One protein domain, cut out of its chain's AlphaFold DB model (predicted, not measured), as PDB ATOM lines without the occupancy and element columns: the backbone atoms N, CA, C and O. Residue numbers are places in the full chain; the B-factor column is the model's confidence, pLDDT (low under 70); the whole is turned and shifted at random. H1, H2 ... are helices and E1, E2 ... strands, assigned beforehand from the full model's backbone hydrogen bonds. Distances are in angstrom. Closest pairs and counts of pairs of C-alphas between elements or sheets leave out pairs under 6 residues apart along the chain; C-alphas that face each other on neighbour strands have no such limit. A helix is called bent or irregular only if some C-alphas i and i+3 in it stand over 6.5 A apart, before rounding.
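This is residues 239 to 300, 350 to 402 and 412 to 422 of the 422 residues of an uncharacterized protein of Phytophthora ramorum (UniProt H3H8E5). A narrow, twisted sheet of three strands has H4 packed over one face, above E2 and E3, while H2 runs beside H4 without packing on the sheet. E2 and E3 reach toward one end, where H3 grazes the sheet and residues 396 to 402 stick out; near there residues 416 to 417 pair antiparallel with residues 293 to 294 of E2. The 126 printed residues hold five named helices and three named strands, in the order E1 H1 H2 E2 H3 E3 H4 H5; the class is mixed, helices and strands, and the mixed sheet runs E1 E2 E3. The whole is loose, with a radius of gyration of the C-alphas of 17.2 A, and elongated, spanning 60 by 31 by 23 A.

Find C-alpha 240 at (-38.800, -16.355, -19.871), where E1, residues 240 to 246, begins its 19.6 A. H1 is residues 249 to 252, 6.0 A, and H2 is residues 261 to 279, 27.2 A. Look for E2 at residues 284 to 294, 33.4 A, and H3 at residues 296 to 300, 6.8 A. Beyond a cut, E3 runs 38.3 A from C-alpha 352 at (-31.212, -29.947, -50.717) to residue 365. H4, residues 369 to 386, covers 25.3 A with a kink of 26 degrees near residue 380; it is irregular, but only just, with C-alphas 381 and 384 6.9 A apart. H5, residues 394 to 397, is 5.2 A long and ends at C-alpha 397, (-15.623, -17.854, -60.192).

Begin at E1 and E2, which are parallel; N 243 and O 286 are 2.8 A apart, within hydrogen-bond range. With H1 and H2 between them they form a strand-helix-strand unit, two parallel neighbour strands joined through helices, with a right-handed crossover. E2 and E3 are antiparallel, with N 289 and O 358 at 2.8 A. H4 is on the sheet at a height of 9.9 A, over E2 and E3, in two layers, helix on one face; it runs along the strands, at 18 degrees to E3 on the local plane. Its residues 369 to 377 touch residues 266 to 274 of H2, at a shallow tilt of 30 degrees, opposite ways; the closest C-alphas, of Leu 273 and Val 369, are 6.6 A apart. H1 touches H2, the closest C-alphas being those of Met 251 and Tyr 261, 4.8 A. H3 only grazes the sheet, with residues 296 to 299. H4 and H5 are apart. In H2 every O i to N i+4 pair is within hydrogen-bond range, in H4 12 of 14 and in H3 0 of 1, beside 1 of 2 O i to N i+3 pairs; H1 and H5 are too short for an O i to N i+4 pair.

The C-alphas of Lys 280 and Pro 402, the two farthest apart, are 60.4 A apart. Residues 301 to 349 and 403 to 411 are not printed; across these cuts look for C-alpha gaps of 10.7 A and 20.7 A. Of the links that are printed whole, none is long. Mean pLDDT of the printed part is 87.0; look for values under 70 at residues 300, 391 to 402, 412 and 422.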
ATOM      1  N   SER A 239     -40.454 -13.022 -16.727       92.56
ATOM      2  CA  SER A 239     -40.869 -13.972 -17.764       92.56
ATOM      3  C   SER A 239     -39.641 -14.545 -18.441       92.56
ATOM      4  O   SER A 239     -38.620 -13.867 -18.527       92.56
ATOM      5  N   ARG A 240     -39.767 -15.769 -18.946       93.69
ATOM      6  CA  ARG A 240     -38.800 -16.355 -19.871       93.69
ATOM      7  C   ARG A 240     -39.180 -15.926 -21.282       93.69
ATOM      8  O   ARG A 240     -40.320 -16.138 -21.690       93.69
ATOM      9  N   ILE A 241     -38.258 -15.275 -21.974       95.56
ATOM     10  CA  ILE A 241     -38.444 -14.717 -23.310       95.56
ATOM     11  C   ILE A 241     -37.399 -15.347 -24.223       95.56
ATOM     12  O   ILE A 241     -36.210 -15.355 -23.909       95.56
ATOM     13  N   MET A 242     -37.859 -15.875 -25.350       97.38
ATOM     14  CA  MET A 242     -37.014 -16.458 -26.384       97.38
ATOM     15  C   MET A 242     -37.129 -15.604 -27.640       97.38
ATOM     16  O   MET A 242     -38.231 -15.391 -28.143       97.38
ATOM     17  N   TRP A 243     -36.001 -15.086 -28.117       97.38
ATOM     18  CA  TRP A 243     -35.904 -14.435 -29.417       97.38
ATOM     19  C   TRP A 243     -35.328 -15.422 -30.416       97.38
ATOM     20  O   TRP A 243     -34.220 -15.921 -30.231       97.38
ATOM     21  N   LEU A 244     -36.100 -15.680 -31.464       96.81
ATOM     22  CA  LEU A 244     -35.659 -16.405 -32.642       96.81
ATOM     23  C   LEU A 244     -35.332 -15.353 -33.696       96.81
ATOM     24  O   LEU A 244     -36.216 -14.600 -34.105       96.81
ATOM     25  N   VAL A 245     -34.063 -15.257 -34.076       96.06
ATOM     26  CA  VAL A 245     -33.587 -14.277 -35.054       96.06
ATOM     27  C   VAL A 245     -33.155 -15.038 -36.293       96.06
ATOM     28  O   VAL A 245     -32.184 -15.790 -36.252       96.06
ATOM     29  N   GLN A 246     -33.896 -14.851 -37.378       94.94
ATOM     30  CA  GLN A 246     -33.491 -15.362 -38.678       94.94
ATOM     31  C   GLN A 246     -32.330 -14.510 -39.179       94.94
ATOM     32  O   GLN A 246     -32.441 -13.285 -39.229       94.94
ATOM     33  N   ILE A 247     -31.218 -15.151 -39.518       94.56
ATOM     34  CA  ILE A 247     -30.095 -14.498 -40.180       94.56
ATOM     35  C   ILE A 247     -30.189 -14.855 -41.658       94.56
ATOM     36  O   ILE A 247     -30.129 -16.027 -42.025       94.56
ATOM     37  N   SER A 248     -30.347 -13.839 -42.495       93.69
ATOM     38  CA  SER A 248     -30.434 -13.964 -43.948       93.69
ATOM     39  C   SER A 248     -29.491 -12.954 -44.620       93.69
ATOM     40  O   SER A 248     -28.990 -12.049 -43.937       93.69
ATOM     41  N   PRO A 249     -29.210 -13.079 -45.928       91.56
ATOM     42  CA  PRO A 249     -28.362 -12.132 -46.656       91.56
ATOM     43  C   PRO A 249     -28.838 -10.681 -46.548       91.56
ATOM     44  O   PRO A 249     -28.022  -9.774 -46.396       91.56
ATOM     45  N   GLU A 250     -30.154 -10.467 -46.501       92.00
ATOM     46  CA  GLU A 250     -30.761  -9.137 -46.428       92.00
ATOM     47  C   GLU A 250     -30.421  -8.392 -45.135       92.00
ATOM     48  O   GLU A 250     -30.583  -7.178 -45.059       92.00
ATOM     49  N   MET A 251     -29.882  -9.064 -44.114       92.69
ATOM     50  CA  MET A 251     -29.349  -8.391 -42.925       92.69
ATOM     51  C   MET A 251     -28.259  -7.356 -43.271       92.69
ATOM     52  O   MET A 251     -28.106  -6.369 -42.539       92.69
ATOM     53  N   TRP A 252     -27.539  -7.562 -44.381       92.88
ATOM     54  CA  TRP A 252     -26.523  -6.658 -44.930       92.88
ATOM     55  C   TRP A 252     -27.029  -5.796 -46.095       92.88
ATOM     56  O   TRP A 252     -26.240  -5.056 -46.683       92.88
ATOM     57  N   ASP A 253     -28.331  -5.820 -46.383       92.31
ATOM     58  CA  ASP A 253     -28.937  -4.910 -47.348       92.31
ATOM     59  C   ASP A 253     -29.307  -3.573 -46.701       92.31
ATOM     60  O   ASP A 253     -29.628  -3.468 -45.509       92.31
ATOM     61  N   MET A 254     -29.281  -2.527 -47.523       94.38
ATOM     62  CA  MET A 254     -29.698  -1.186 -47.132       94.38
ATOM     63  C   MET A 254     -31.223  -1.097 -47.126       94.38
ATOM     64  O   MET A 254     -31.878  -1.250 -48.156       94.38
ATOM     65  N   ALA A 255     -31.794  -0.786 -45.966       92.38
ATOM     66  CA  ALA A 255     -33.212  -0.487 -45.853       92.38
ATOM     67  C   ALA A 255     -33.544   0.893 -46.447       92.38
ATOM     68  O   ALA A 255     -32.675   1.735 -46.683       92.38
ATOM     69  N   ASN A 256     -34.840   1.180 -46.584       91.69
ATOM     70  CA  ASN A 256     -35.350   2.485 -47.025       91.69
ATOM     71  C   ASN A 256     -34.893   3.672 -46.153       91.69
ATOM     72  O   ASN A 256     -34.890   4.808 -46.614       91.69
ATOM     73  N   SER A 257     -34.501   3.423 -44.901       91.19
ATOM     74  CA  SER A 257     -33.948   4.436 -44.003       91.19
ATOM     75  C   SER A 257     -32.482   4.779 -44.285       91.19
ATOM     76  O   SER A 257     -31.937   5.646 -43.609       91.19
ATOM     77  N   GLY A 258     -31.819   4.075 -45.208       93.06
ATOM     78  CA  GLY A 258     -30.384   4.217 -45.463       93.06
ATOM     79  C   GLY A 258     -29.493   3.589 -44.384       93.06
ATOM     80  O   GLY A 258     -28.329   3.950 -44.278       93.06
ATOM     81  N   MET A 259     -30.031   2.674 -43.573       93.56
ATOM     82  CA  MET A 259     -29.269   1.874 -42.604       93.56
ATOM     83  C   MET A 259     -29.354   0.404 -42.998       93.56
ATOM     84  O   MET A 259     -30.341  -0.008 -43.611       93.56
ATOM     85  N   LEU A 260     -28.369  -0.394 -42.590       95.06
ATOM     86  CA  LEU A 260     -28.437  -1.843 -42.763       95.06
ATOM     87  C   LEU A 260     -29.557  -2.433 -41.897       95.06
ATOM     88  O   LEU A 260     -29.781  -1.982 -40.765       95.06
ATOM     89  N   TYR A 261     -30.218  -3.491 -42.371       94.88
ATOM     90  CA  TYR A 261     -31.213  -4.214 -41.566       94.88
ATOM     91  C   TYR A 261     -30.634  -4.711 -40.229       94.88
ATOM     92  O   TYR A 261     -31.311  -4.650 -39.197       94.88
ATOM     93  N   LEU A 262     -29.353  -5.090 -40.207       95.00
ATOM     94  CA  LEU A 262     -28.597  -5.407 -38.991       95.00
ATOM     95  C   LEU A 262     -28.611  -4.268 -37.962       95.00
ATOM     96  O   LEU A 262     -28.850  -4.491 -36.772       95.00
ATOM     97  N   GLU A 263     -28.381  -3.033 -38.396       95.31
ATOM     98  CA  GLU A 263     -28.335  -1.872 -37.503       95.31
ATOM     99  C   GLU A 263     -29.721  -1.498 -36.973       95.31
ATOM    100  O   GLU A 263     -29.877  -1.125 -35.800       95.31
ATOM    101  N   ILE A 264     -30.742  -1.655 -37.820       95.88
ATOM    102  CA  ILE A 264     -32.144  -1.491 -37.434       95.88
ATOM    103  C   ILE A 264     -32.503  -2.513 -36.352       95.88
ATOM    104  O   ILE A 264     -33.029  -2.129 -35.303       95.88
ATOM    105  N   PHE A 265     -32.149  -3.787 -36.546       95.81
ATOM    106  CA  PHE A 265     -32.371  -4.847 -35.561       95.81
ATOM    107  C   PHE A 265     -31.712  -4.523 -34.211       95.81
ATOM    108  O   PHE A 265     -32.385  -4.516 -33.175       95.81
ATOM    109  N   LEU A 266     -30.423  -4.158 -34.206       96.44
ATOM    110  CA  LEU A 266     -29.712  -3.782 -32.975       96.44
ATOM    111  C   LEU A 266     -30.356  -2.571 -32.279       96.44
ATOM    112  O   LEU A 266     -30.393  -2.490 -31.047       96.44
ATOM    113  N   THR A 267     -30.915  -1.636 -33.050       96.38
ATOM    114  CA  THR A 267     -31.649  -0.485 -32.512       96.38
ATOM    115  C   THR A 267     -32.970  -0.893 -31.862       96.38
ATOM    116  O   THR A 267     -33.295  -0.398 -30.777       96.38
ATOM    117  N   VAL A 268     -33.706  -1.837 -32.455       96.31
ATOM    118  CA  VAL A 268     -34.915  -2.418 -31.848       96.31
ATOM    119  C   VAL A 268     -34.573  -3.113 -30.533       96.31
ATOM    120  O   VAL A 268     -35.187  -2.801 -29.509       96.31
ATOM    121  N   VAL A 269     -33.547  -3.972 -30.523       96.50
ATOM    122  CA  VAL A 269     -33.073  -4.666 -29.313       96.50
ATOM    123  C   VAL A 269     -32.735  -3.663 -28.209       96.50
ATOM    124  O   VAL A 269     -33.242  -3.771 -27.089       96.50
ATOM    125  N   ARG A 270     -31.961  -2.618 -28.534       96.94
ATOM    126  CA  ARG A 270     -31.618  -1.540 -27.595       96.94
ATOM    127  C   ARG A 270     -32.864  -0.889 -26.993       96.94
ATOM    128  O   ARG A 270     -32.928  -0.675 -25.782       96.94
ATOM    129  N   ASN A 271     -33.851  -0.557 -27.823       97.06
ATOM    130  CA  ASN A 271     -35.071   0.123 -27.387       97.06
ATOM    131  C   ASN A 271     -35.946  -0.768 -26.498       97.06
ATOM    132  O   ASN A 271     -36.500  -0.286 -25.505       97.06
ATOM    133  N   VAL A 272     -36.049  -2.061 -26.816       96.31
ATOM    134  CA  VAL A 272     -36.778  -3.038 -25.996       96.31
ATOM    135  C   VAL A 272     -36.119  -3.183 -24.624       96.31
ATOM    136  O   VAL A 272     -36.791  -3.014 -23.606       96.31
ATOM    137  N   LEU A 273     -34.800  -3.384 -24.577       95.12
ATOM    138  CA  LEU A 273     -34.074  -3.554 -23.315       95.12
ATOM    139  C   LEU A 273     -34.081  -2.274 -22.460       95.12
ATOM    140  O   LEU A 273     -34.269  -2.337 -21.246       95.12
ATOM    141  N   LYS A 274     -33.996  -1.086 -23.079       95.44
ATOM    142  CA  LYS A 274     -34.190   0.197 -22.372       95.44
ATOM    143  C   LYS A 274     -35.572   0.304 -21.728       95.44
ATOM    144  O   LYS A 274     -35.682   0.756 -20.586       95.44
ATOM    145  N   LYS A 275     -36.629  -0.135 -22.422       95.12
ATOM    146  CA  LYS A 275     -37.981  -0.193 -21.843       95.12
ATOM    147  C   LYS A 275     -38.037  -1.179 -20.676       95.12
ATOM    148  O   LYS A 275     -38.634  -0.851 -19.652       95.12
ATOM    149  N   TRP A 276     -37.385  -2.335 -20.779       94.69
ATOM    150  CA  TRP A 276     -37.328  -3.306 -19.680       94.69
ATOM    151  C   TRP A 276     -36.693  -2.701 -18.418       94.69
ATOM    152  O   TRP A 276     -37.307  -2.731 -17.348       94.69
ATOM    153  N   MET A 277     -35.543  -2.037 -18.555       92.19
ATOM    154  CA  MET A 277     -34.895  -1.340 -17.435       92.19
ATOM    155  C   MET A 277     -35.792  -0.243 -16.841       92.19
ATOM    156  O   MET A 277     -35.980  -0.193 -15.624       92.19
ATOM    157  N   LYS A 278     -36.433   0.580 -17.688       93.25
ATOM    158  CA  LYS A 278     -37.376   1.627 -17.249       93.25
ATOM    159  C   LYS A 278     -38.531   1.058 -16.416       93.25
ATOM    160  O   LYS A 278     -38.918   1.653 -15.412       93.25
ATOM    161  N   HIS A 279     -39.068  -0.098 -16.806       90.44
ATOM    162  CA  HIS A 279     -40.171  -0.762 -16.104       90.44
ATOM    163  C   HIS A 279     -39.719  -1.689 -14.959       90.44
ATOM    164  O   HIS A 279     -40.568  -2.284 -14.281       90.44
ATOM    165  N   LYS A 280     -38.405  -1.774 -14.691       90.19
ATOM    166  CA  LYS A 280     -37.794  -2.596 -13.630       90.19
ATOM    167  C   LYS A 280     -38.224  -4.070 -13.690       90.19
ATOM    168  O   LYS A 280     -38.446  -4.693 -12.641       90.19
ATOM    169  N   VAL A 281     -38.390  -4.601 -14.903       92.75
ATOM    170  CA  VAL A 281     -38.705  -6.018 -15.152       92.75
ATOM    171  C   VAL A 281     -37.431  -6.863 -15.085       92.75
ATOM    172  O   VAL A 281     -36.341  -6.349 -15.317       92.75
ATOM    173  N   SER A 282     -37.567  -8.141 -14.744       92.44
ATOM    174  CA  SER A 282     -36.460  -9.100 -14.660       92.44
ATOM    175  C   SER A 282     -36.808 -10.326 -15.502       92.44
ATOM    176  O   SER A 282     -37.324 -11.331 -15.012       92.44
ATOM    177  N   HIS A 283     -36.650 -10.189 -16.817       94.19
ATOM    178  CA  HIS A 283     -36.882 -11.283 -17.753       94.19
ATOM    179  C   HIS A 283     -35.611 -12.112 -17.925       94.19
ATOM    180  O   HIS A 283     -34.510 -11.567 -17.955       94.19
ATOM    181  N   SER A 284     -35.792 -13.420 -18.069       94.94
ATOM    182  CA  SER A 284     -34.755 -14.321 -18.558       94.94
ATOM    183  C   SER A 284     -34.832 -14.327 -20.083       94.94
ATOM    184  O   SER A 284     -35.898 -14.599 -20.643       94.94
ATOM    185  N   LEU A 285     -33.736 -13.959 -20.743       96.69
ATOM    186  CA  LEU A 285     -33.650 -13.839 -22.191       96.69
ATOM    187  C   LEU A 285     -32.778 -14.954 -22.767       96.69
ATOM    188  O   LEU A 285     -31.638 -15.157 -22.351       96.69
ATOM    189  N   THR A 286     -33.319 -15.649 -23.760       97.62
ATOM    190  CA  THR A 286     -32.583 -16.577 -24.618       97.62
ATOM    191  C   THR A 286     -32.658 -16.069 -26.051       97.62
ATOM    192  O   THR A 286     -33.741 -15.716 -26.515       97.62
ATOM    193  N   ILE A 287     -31.523 -16.003 -26.743       97.50
ATOM    194  CA  ILE A 287     -31.441 -15.539 -28.131       97.50
ATOM    195  C   ILE A 287     -30.850 -16.665 -28.968       97.50
ATOM    196  O   ILE A 287     -29.724 -17.097 -28.716       97.50
ATOM    197  N   LEU A 288     -31.620 -17.114 -29.953       97.44
ATOM    198  CA  LEU A 288     -31.239 -18.139 -30.911       97.44
ATOM    199  C   LEU A 288     -31.198 -17.517 -32.303       97.44
ATOM    200  O   LEU A 288     -32.205 -16.990 -32.778       97.44
ATOM    201  N   PHE A 289     -30.042 -17.590 -32.945       97.00
ATOM    202  CA  PHE A 289     -29.914 -17.311 -34.366       97.00
ATOM    203  C   PHE A 289     -30.215 -18.576 -35.146       97.00
ATOM    204  O   PHE A 289     -29.823 -19.665 -34.719       97.00
ATOM    205  N   TYR A 290     -30.908 -18.429 -36.265       95.06
ATOM    206  CA  TYR A 290     -31.147 -19.534 -37.173       95.06
ATOM    207  C   TYR A 290     -31.080 -19.088 -38.628       95.06
ATOM    208  O   TYR A 290     -31.346 -17.929 -38.941       95.06
ATOM    209  N   SER A 291     -30.710 -20.010 -39.507       93.00
ATOM    210  CA  SER A 291     -30.739 -19.808 -40.954       93.00
ATOM    211  C   SER A 291     -30.775 -21.143 -41.678       93.00
ATOM    212  O   SER A 291     -30.388 -22.162 -41.108       93.00
ATOM    213  N   ARG A 292     -31.218 -21.128 -42.931       90.94
ATOM    214  CA  ARG A 292     -31.202 -22.274 -43.831       90.94
ATOM    215  C   ARG A 292     -30.184 -22.022 -44.935       90.94
ATOM    216  O   ARG A 292     -30.117 -20.923 -45.473       90.94
ATOM    217  N   CYS A 293     -29.414 -23.040 -45.294       90.44
ATOM    218  CA  CYS A 293     -28.565 -23.029 -46.482       90.44
ATOM    219  C   CYS A 293     -29.056 -24.084 -47.467       90.44
ATOM    220  O   CYS A 293     -29.322 -25.214 -47.067       90.44
ATOM    221  N   PHE A 294     -29.124 -23.728 -48.742       89.12
ATOM    222  CA  PHE A 294     -29.401 -24.612 -49.864       89.12
ATOM    223  C   PHE A 294     -28.108 -25.055 -50.548       89.12
ATOM    224  O   PHE A 294     -27.098 -24.342 -50.543       89.12
ATOM    225  N   TYR A 295     -28.156 -26.217 -51.192       88.44
ATOM    226  CA  TYR A 295     -27.021 -26.804 -51.893       88.44
ATOM    227  C   TYR A 295     -27.391 -27.210 -53.324       88.44
ATOM    228  O   TYR A 295     -27.561 -28.399 -53.596       88.44
ATOM    229  N   PRO A 296     -27.427 -26.243 -54.261       82.88
ATOM    230  CA  PRO A 296     -27.791 -26.495 -55.658       82.88
ATOM    231  C   PRO A 296     -26.938 -27.560 -56.359       82.88
ATOM    232  O   PRO A 296     -27.390 -28.211 -57.294       82.88
ATOM    233  N   GLU A 297     -25.693 -27.760 -55.918       79.94
ATOM    234  CA  GLU A 297     -24.802 -28.795 -56.456       79.94
ATOM    235  C   GLU A 297     -25.333 -30.214 -56.213       79.94
ATOM    236  O   GLU A 297     -25.146 -31.080 -57.057       79.94
ATOM    237  N   MET A 298     -26.029 -30.450 -55.094       79.06
ATOM    238  CA  MET A 298     -26.627 -31.757 -54.787       79.06
ATOM    239  C   MET A 298     -27.965 -31.976 -55.507       79.06
ATOM    240  O   MET A 298     -28.420 -33.113 -55.621       79.06
ATOM    241  N   ASP A 299     -28.573 -30.910 -56.032       75.12
ATOM    242  CA  ASP A 299     -29.790 -30.996 -56.839       75.12
ATOM    243  C   ASP A 299     -29.477 -31.539 -58.256       75.12
ATOM    244  O   ASP A 299     -30.268 -32.287 -58.827       75.12
ATOM    245  N   GLN A 300     -28.287 -31.241 -58.804       63.38
ATOM    246  CA  GLN A 300     -27.876 -31.614 -60.175       63.38
ATOM    247  C   GLN A 300     -27.517 -33.101 -60.352       63.38
ATOM    248  O   GLN A 300     -27.596 -33.636 -61.463       63.38
ATOM    249  N   GLY A 350     -37.824 -30.422 -53.788       83.31
ATOM    250  CA  GLY A 350     -36.695 -31.290 -54.121       83.31
ATOM    251  C   GLY A 350     -35.316 -30.660 -53.900       83.31
ATOM    252  O   GLY A 350     -34.317 -31.278 -54.262       83.31
ATOM    253  N   ARG A 351     -35.233 -29.469 -53.294       86.44
ATOM    254  CA  ARG A 351     -33.969 -28.763 -53.038       86.44
ATOM    255  C   ARG A 351     -33.308 -29.276 -51.771       86.44
ATOM    256  O   ARG A 351     -33.932 -29.376 -50.709       86.44
ATOM    257  N   HIS A 352     -32.011 -29.532 -51.860       88.81
ATOM    258  CA  HIS A 352     -31.212 -29.947 -50.717       88.81
ATOM    259  C   HIS A 352     -30.915 -28.760 -49.797       88.81
ATOM    260  O   HIS A 352     -30.388 -27.738 -50.243       88.81
ATOM    261  N   TYR A 353     -31.194 -28.901 -48.499       89.50
ATOM    262  CA  TYR A 353     -30.987 -27.843 -47.513       89.50
ATOM    263  C   TYR A 353     -30.410 -28.339 -46.178       89.50
ATOM    264  O   TYR A 353     -30.512 -29.511 -45.818       89.50
ATOM    265  N   GLN A 354     -29.822 -27.423 -45.410       89.69
ATOM    266  CA  GLN A 354     -29.387 -27.633 -44.029       89.69
ATOM    267  C   GLN A 354     -29.775 -26.427 -43.171       89.69
ATOM    268  O   GLN A 354     -29.519 -25.284 -43.546       89.69
ATOM    269  N   ASP A 355     -30.375 -26.694 -42.011       90.75
ATOM    270  CA  ASP A 355     -30.732 -25.669 -41.031       90.75
ATOM    271  C   ASP A 355     -29.621 -25.521 -39.984       90.75
ATOM    272  O   ASP A 355     -29.135 -26.500 -39.414       90.75
ATOM    273  N   PHE A 356     -29.243 -24.278 -39.706       91.19
ATOM    274  CA  PHE A 356     -28.220 -23.903 -38.740       91.19
ATOM    275  C   PHE A 356     -28.854 -23.163 -37.571       91.19
ATOM    276  O   PHE A 356     -29.690 -22.280 -37.760       91.19
ATOM    277  N   TYR A 357     -28.407 -23.485 -36.359       93.56
ATOM    278  CA  TYR A 357     -28.862 -22.854 -35.126       93.56
ATOM    279  C   TYR A 357     -27.665 -22.463 -34.268       93.56
ATOM    280  O   TYR A 357     -26.783 -23.283 -34.014       93.56
ATOM    281  N   LYS A 358     -27.657 -21.230 -33.761       94.25
ATOM    282  CA  LYS A 358     -26.618 -20.741 -32.853       94.25
ATOM    283  C   LYS A 358     -27.219 -20.052 -31.644       94.25
ATOM    284  O   LYS A 358     -27.959 -19.074 -31.754       94.25
ATOM    285  N   LEU A 359     -26.880 -20.560 -30.467       96.00
ATOM    286  CA  LEU A 359     -27.310 -19.997 -29.195       96.00
ATOM    287  C   LEU A 359     -26.384 -18.845 -28.794       96.00
ATOM    288  O   LEU A 359     -25.246 -19.065 -28.392       96.00
ATOM    289  N   VAL A 360     -26.879 -17.613 -28.880       95.62
ATOM    290  CA  VAL A 360     -26.086 -16.403 -28.595       95.62
ATOM    291  C   VAL A 360     -26.161 -16.013 -27.122       95.62
ATOM    292  O   VAL A 360     -25.173 -15.596 -26.515       95.62
ATOM    293  N   ALA A 361     -27.334 -16.159 -26.518       94.81
ATOM    294  CA  ALA A 361     -27.543 -15.926 -25.096       94.81
ATOM    295  C   ALA A 361     -28.491 -16.991 -24.553       94.81
ATOM    296  O   ALA A 361     -29.466 -17.339 -25.217       94.81
ATOM    297  N   PHE A 362     -28.222 -17.480 -23.345       95.38
ATOM    298  CA  PHE A 362     -29.022 -18.509 -22.690       95.38
ATOM    299  C   PHE A 362     -29.390 -18.062 -21.282       95.38
ATOM    300  O   PHE A 362     -28.505 -17.666 -20.522       95.38
ATOM    301  N   ASP A 363     -30.688 -18.097 -20.968       92.25
ATOM    302  CA  ASP A 363     -31.252 -17.802 -19.639       92.25
ATOM    303  C   ASP A 363     -30.639 -16.554 -18.960       92.25
ATOM    304  O   ASP A 363     -30.396 -16.516 -17.756       92.25
ATOM    305  N   SER A 364     -30.329 -15.523 -19.753       91.62
ATOM    306  CA  SER A 364     -29.541 -14.374 -19.305       91.62
ATOM    307  C   SER A 364     -30.454 -13.246 -18.835       91.62
ATOM    308  O   SER A 364     -31.379 -12.846 -19.543       91.62
ATOM    309  N   ILE A 365     -30.182 -12.694 -17.650       91.75
ATOM    310  CA  ILE A 365     -30.864 -11.496 -17.147       91.75
ATOM    311  C   ILE A 365     -30.019 -10.282 -17.519       91.75
ATOM    312  O   ILE A 365     -28.875 -10.151 -17.092       91.75
ATOM    313  N   ILE A 366     -30.589  -9.387 -18.321       90.62
ATOM    314  CA  ILE A 366     -29.856  -8.244 -18.868       90.62
ATOM    315  C   ILE A 366     -29.939  -7.058 -17.904       90.62
ATOM    316  O   ILE A 366     -31.006  -6.474 -17.717       90.62
ATOM    317  N   THR A 367     -28.803  -6.704 -17.304       87.75
ATOM    318  CA  THR A 367     -28.641  -5.531 -16.424       87.75
ATOM    319  C   THR A 367     -28.018  -4.338 -17.148       87.75
ATOM    320  O   THR A 367     -28.367  -3.199 -16.844       87.75
ATOM    321  N   ASP A 368     -27.152  -4.600 -18.128       89.94
ATOM    322  CA  ASP A 368     -26.576  -3.618 -19.044       89.94
ATOM    323  C   ASP A 368     -26.815  -4.055 -20.495       89.94
ATOM    324  O   ASP A 368     -26.688  -5.224 -20.857       89.94
ATOM    325  N   VAL A 369     -27.190  -3.092 -21.330       93.25
ATOM    326  CA  VAL A 369     -27.551  -3.304 -22.732       93.25
ATOM    327  C   VAL A 369     -26.315  -3.405 -23.614       93.25
ATOM    328  O   VAL A 369     -26.324  -4.160 -24.586       93.25
ATOM    329  N   GLN A 370     -25.260  -2.647 -23.305       94.88
ATOM    330  CA  GLN A 370     -24.145  -2.476 -24.231       94.88
ATOM    331  C   GLN A 370     -23.356  -3.773 -24.492       94.88
ATOM    332  O   GLN A 370     -23.137  -4.077 -25.667       94.88
ATOM    333  N   PRO A 371     -23.006  -4.593 -23.477       95.31
ATOM    334  CA  PRO A 371     -22.286  -5.848 -23.700       95.31
ATOM    335  C   PRO A 371     -23.065  -6.830 -24.579       95.31
ATOM    336  O   PRO A 371     -22.491  -7.479 -25.450       95.31
ATOM    337  N   LEU A 372     -24.390  -6.900 -24.404       94.94
ATOM    338  CA  LEU A 372     -25.235  -7.764 -25.225       94.94
ATOM    339  C   LEU A 372     -25.282  -7.290 -26.682       94.94
ATOM    340  O   LEU A 372     -25.253  -8.119 -27.583       94.94
ATOM    341  N   LEU A 373     -25.342  -5.978 -26.933       96.62
ATOM    342  CA  LEU A 373     -25.332  -5.447 -28.300       96.62
ATOM    343  C   LEU A 373     -24.009  -5.718 -29.022       96.62
ATOM    344  O   LEU A 373     -24.033  -6.043 -30.207       96.62
ATOM    345  N   VAL A 374     -22.879  -5.588 -28.320       96.44
ATOM    346  CA  VAL A 374     -21.554  -5.922 -28.870       96.44
ATOM    347  C   VAL A 374     -21.505  -7.402 -29.223       96.44
ATOM    348  O   VAL A 374     -21.231  -7.728 -30.375       96.44
ATOM    349  N   LYS A 375     -21.905  -8.272 -28.285       96.00
ATOM    350  CA  LYS A 375     -21.981  -9.714 -28.527       96.00
ATOM    351  C   LYS A 375     -22.872 -10.042 -29.723       96.00
ATOM    352  O   LYS A 375     -22.452 -10.753 -30.619       96.00
ATOM    353  N   LEU A 376     -24.085  -9.487 -29.793       96.69
ATOM    354  CA  LEU A 376     -24.980  -9.713 -30.932       96.69
ATOM    355  C   LEU A 376     -24.323  -9.317 -32.256       96.69
ATOM    356  O   LEU A 376     -24.397 -10.075 -33.213       96.69
ATOM    357  N   LYS A 377     -23.649  -8.164 -32.312       95.81
ATOM    358  CA  LYS A 377     -22.974  -7.707 -33.531       95.81
ATOM    359  C   LYS A 377     -21.819  -8.627 -33.940       95.81
ATOM    360  O   LYS A 377     -21.687  -8.932 -35.121       95.81
ATOM    361  N   GLU A 378     -20.995  -9.063 -32.989       96.06
ATOM    362  CA  GLU A 378     -19.899 -10.013 -33.236       96.06
ATOM    363  C   GLU A 378     -20.429 -11.343 -33.775       96.06
ATOM    364  O   GLU A 378     -19.977 -11.815 -34.819       96.06
ATOM    365  N   GLU A 379     -21.447 -11.895 -33.114       95.81
ATOM    366  CA  GLU A 379     -22.036 -13.181 -33.478       95.81
ATOM    367  C   GLU A 379     -22.729 -13.115 -34.843       95.81
ATOM    368  O   GLU A 379     -22.579 -14.039 -35.636       95.81
ATOM    369  N   MET A 380     -23.422 -12.015 -35.167       94.19
ATOM    370  CA  MET A 380     -24.059 -11.826 -36.480       94.19
ATOM    371  C   MET A 380     -23.030 -11.721 -37.609       94.19
ATOM    372  O   MET A 380     -23.257 -12.264 -38.683       94.19
ATOM    373  N   ASN A 381     -21.883 -11.081 -37.367       92.06
ATOM    374  CA  ASN A 381     -20.806 -10.991 -38.357       92.06
ATOM    375  C   ASN A 381     -20.045 -12.316 -38.536       92.06
ATOM    376  O   ASN A 381     -19.504 -12.575 -39.611       92.06
ATOM    377  N   ALA A 382     -19.964 -13.148 -37.495       92.56
ATOM    378  CA  ALA A 382     -19.331 -14.464 -37.569       92.56
ATOM    379  C   ALA A 382     -20.244 -15.524 -38.209       92.56
ATOM    380  O   ALA A 382     -19.754 -16.400 -38.924       92.56
ATOM    381  N   PHE A 383     -21.560 -15.414 -37.994       92.81
ATOM    382  CA  PHE A 383     -22.551 -16.435 -38.334       92.81
ATOM    383  C   PHE A 383     -22.538 -16.901 -39.806       92.81
ATOM    384  O   PHE A 383     -22.517 -18.114 -40.010       92.81
ATOM    385  N   PRO A 384     -22.457 -16.025 -40.834       91.06
ATOM    386  CA  PRO A 384     -22.370 -16.472 -42.230       91.06
ATOM    387  C   PRO A 384     -21.192 -17.409 -42.503       91.06
ATOM    388  O   PRO A 384     -21.334 -18.407 -43.205       91.06
ATOM    389  N   ARG A 385     -20.024 -17.121 -41.910       87.75
ATOM    390  CA  ARG A 385     -18.817 -17.939 -42.093       87.75
ATOM    391  C   ARG A 385     -18.945 -19.290 -41.403       87.75
ATOM    392  O   ARG A 385     -18.530 -20.299 -41.956       87.75
ATOM    393  N   GLU A 386     -19.548 -19.313 -40.220       87.44
ATOM    394  CA  GLU A 386     -19.804 -20.554 -39.482       87.44
ATOM    395  C   GLU A 386     -20.824 -21.460 -40.179       87.44
ATOM    396  O   GLU A 386     -20.739 -22.678 -40.060       87.44
ATOM    397  N   CYS A 387     -21.756 -20.877 -40.937       86.38
ATOM    398  CA  CYS A 387     -22.727 -21.616 -41.743       86.38
ATOM    399  C   CYS A 387     -22.202 -21.988 -43.142       86.38
ATOM    400  O   CYS A 387     -22.934 -22.596 -43.920       86.38
ATOM    401  N   GLY A 388     -20.971 -21.596 -43.493       85.38
ATOM    402  CA  GLY A 388     -20.398 -21.844 -44.818       85.38
ATOM    403  C   GLY A 388     -21.107 -21.089 -45.948       85.38
ATOM    404  O   GLY A 388     -21.226 -21.616 -47.052       85.38
ATOM    405  N   TRP A 389     -21.623 -19.882 -45.701       87.12
ATOM    406  CA  TRP A 389     -22.281 -19.097 -46.750       87.12
ATOM    407  C   TRP A 389     -21.283 -18.707 -47.840       87.12
ATOM    408  O   TRP A 389     -20.235 -18.125 -47.549       87.12
ATOM    409  N   ARG A 390     -21.629 -18.992 -49.099       79.12
ATOM    410  CA  ARG A 390     -20.843 -18.546 -50.257       79.12
ATOM    411  C   ARG A 390     -20.892 -17.027 -50.384       79.12
ATOM    412  O   ARG A 390     -21.946 -16.414 -50.204       79.12
ATOM    413  N   SER A 391     -19.760 -16.419 -50.730       66.69
ATOM    414  CA  SER A 391     -19.732 -15.002 -51.081       66.69
ATOM    415  C   SER A 391     -20.433 -14.795 -52.430       66.69
ATOM    416  O   SER A 391     -20.251 -15.613 -53.332       66.69
ATOM    417  N   PRO A 392     -21.157 -13.680 -52.649       57.72
ATOM    418  CA  PRO A 392     -21.649 -13.297 -53.975       57.72
ATOM    419  C   PRO A 392     -20.555 -13.288 -55.061       57.72
ATOM    420  O   PRO A 392     -20.845 -13.507 -56.234       57.72
ATOM    421  N   ALA A 393     -19.290 -13.070 -54.681       53.72
ATOM    422  CA  ALA A 393     -18.148 -13.123 -55.597       53.72
ATOM    423  C   ALA A 393     -17.821 -14.550 -56.083       53.72
ATOM    424  O   ALA A 393     -17.375 -14.722 -57.217       53.72
ATOM    425  N   ASP A 394     -18.096 -15.573 -55.268       52.75
ATOM    426  CA  ASP A 394     -17.803 -16.976 -55.593       52.75
ATOM    427  C   ASP A 394     -18.738 -17.513 -56.693       52.75
ATOM    428  O   ASP A 394     -18.378 -18.439 -57.423       52.75
ATOM    429  N   PHE A 395     -19.908 -16.884 -56.882       48.59
ATOM    430  CA  PHE A 395     -20.841 -17.213 -57.966       48.59
ATOM    431  C   PHE A 395     -20.257 -16.943 -59.359       48.59
ATOM    432  O   PHE A 395     -20.592 -17.657 -60.299       48.59
ATOM    433  N   TYR A 396     -19.364 -15.956 -59.504       45.16
ATOM    434  CA  TYR A 396     -18.728 -15.641 -60.791       45.16
ATOM    435  C   TYR A 396     -17.519 -16.537 -61.091       45.16
ATOM    436  O   TYR A 396     -17.227 -16.819 -62.256       45.16
ATOM    437  N   VAL A 397     -16.824 -17.011 -60.052       45.09
ATOM    438  CA  VAL A 397     -15.623 -17.854 -60.192       45.09
ATOM    439  C   VAL A 397     -15.998 -19.310 -60.495       45.09
ATOM    440  O   VAL A 397     -15.322 -19.966 -61.289       45.09
ATOM    441  N   SER A 398     -17.122 -19.798 -59.957       45.38
ATOM    442  CA  SER A 398     -17.600 -21.170 -60.192       45.38
ATOM    443  C   SER A 398     -17.968 -21.464 -61.653       45.38
ATOM    444  O   SER A 398     -17.999 -22.629 -62.039       45.38
ATOM    445  N   SER A 399     -18.231 -20.446 -62.480       44.47
ATOM    446  CA  SER A 399     -18.550 -20.627 -63.906       44.47
ATOM    447  C   SER A 399     -17.350 -21.008 -64.786       44.47
ATOM    448  O   SER A 399     -17.562 -21.386 -65.937       44.47
ATOM    449  N   PHE A 400     -16.105 -20.917 -64.290       39.09
ATOM    450  CA  PHE A 400     -14.901 -21.105 -65.120       39.09
ATOM    451  C   PHE A 400     -13.784 -21.975 -64.519       39.09
ATOM    452  O   PHE A 400     -12.752 -22.138 -65.172       39.09
ATOM    453  N   SER A 401     -13.969 -22.586 -63.346       33.88
ATOM    454  CA  SER A 401     -12.943 -23.446 -62.734       33.88
ATOM    455  C   SER A 401     -13.418 -24.897 -62.600       33.88
ATOM    456  O   SER A 401     -14.526 -25.121 -62.110       33.88
ATOM    457  N   PRO A 402     -12.615 -25.899 -63.014       38.28
ATOM    458  CA  PRO A 402     -12.944 -27.300 -62.786       38.28
ATOM    459  C   PRO A 402     -12.895 -27.604 -61.285       38.28
ATOM    460  O   PRO A 402     -12.058 -27.059 -60.569       38.28
ATOM    461  N   PRO A 412     -17.489 -26.120 -42.537       68.50
ATOM    462  CA  PRO A 412     -18.882 -26.193 -42.990       68.50
ATOM    463  C   PRO A 412     -18.964 -26.210 -44.526       68.50
ATOM    464  O   PRO A 412     -18.236 -25.485 -45.205       68.50
ATOM    465  N   ARG A 413     -19.867 -27.033 -45.083       76.88
ATOM    466  CA  ARG A 413     -20.047 -27.171 -46.539       76.88
ATOM    467  C   ARG A 413     -20.488 -25.831 -47.154       76.88
ATOM    468  O   ARG A 413     -21.481 -25.278 -46.676       76.88
ATOM    469  N   PRO A 414     -19.844 -25.353 -48.238       82.06
ATOM    470  CA  PRO A 414     -20.243 -24.119 -48.909       82.06
ATOM    471  C   PRO A 414     -21.677 -24.191 -49.453       82.06
ATOM    472  O   PRO A 414     -21.944 -24.955 -50.385       82.06
ATOM    473  N   GLY A 415     -22.583 -23.377 -48.911       83.44
ATOM    474  CA  GLY A 415     -24.006 -23.348 -49.262       83.44
ATOM    475  C   GLY A 415     -24.514 -21.950 -49.617       83.44
ATOM    476  O   GLY A 415     -23.879 -20.937 -49.308       83.44
ATOM    477  N   VAL A 416     -25.666 -21.897 -50.283       87.56
ATOM    478  CA  VAL A 416     -26.372 -20.652 -50.608       87.56
ATOM    479  C   VAL A 416     -27.399 -20.374 -49.508       87.56
ATOM    480  O   VAL A 416     -28.296 -21.190 -49.321       87.56
ATOM    481  N   PRO A 417     -27.295 -19.274 -48.752       89.81
ATOM    482  CA  PRO A 417     -28.259 -18.975 -47.694       89.81
ATOM    483  C   PRO A 417     -29.665 -18.694 -48.236       89.81
ATOM    484  O   PRO A 417     -29.820 -18.112 -49.308       89.81
ATOM    485  N   SER A 418     -30.685 -19.068 -47.465       88.94
ATOM    486  CA  SER A 418     -32.082 -18.705 -47.706       88.94
ATOM    487  C   SER A 418     -32.294 -17.205 -47.512       88.94
ATOM    488  O   SER A 418     -31.795 -16.627 -46.538       88.94
ATOM    489  N   ASN A 419     -33.105 -16.605 -48.373       87.81
ATOM    490  CA  ASN A 419     -33.584 -15.240 -48.193       87.81
ATOM    491  C   ASN A 419     -34.596 -15.174 -47.042       87.81
ATOM    492  O   ASN A 419     -35.153 -16.183 -46.612       87.81
ATOM    493  N   ALA A 420     -34.886 -13.975 -46.544       79.88
ATOM    494  CA  ALA A 420     -35.846 -13.779 -45.454       79.88
ATOM    495  C   ALA A 420     -37.290 -14.192 -45.813       79.88
ATOM    496  O   ALA A 420     -38.136 -14.298 -44.926       79.88
ATOM    497  N   ARG A 421     -37.596 -14.343 -47.109       75.44
ATOM    498  CA  ARG A 421     -38.930 -14.686 -47.633       75.44
ATOM    499  C   ARG A 421     -39.069 -16.132 -48.106       75.44
ATOM    500  O   ARG A 421     -40.190 -16.509 -48.445       75.44
ATOM    501  N   ASP A 422     -37.964 -16.867 -48.154       61.00
ATOM    502  CA  ASP A 422     -37.960 -18.310 -48.402       61.00
ATOM    503  C   ASP A 422     -38.372 -19.043 -47.118       61.00
ATOM    504  O   ASP A 422     -39.074 -20.074 -47.230       61.00
TER     505      ASP A 422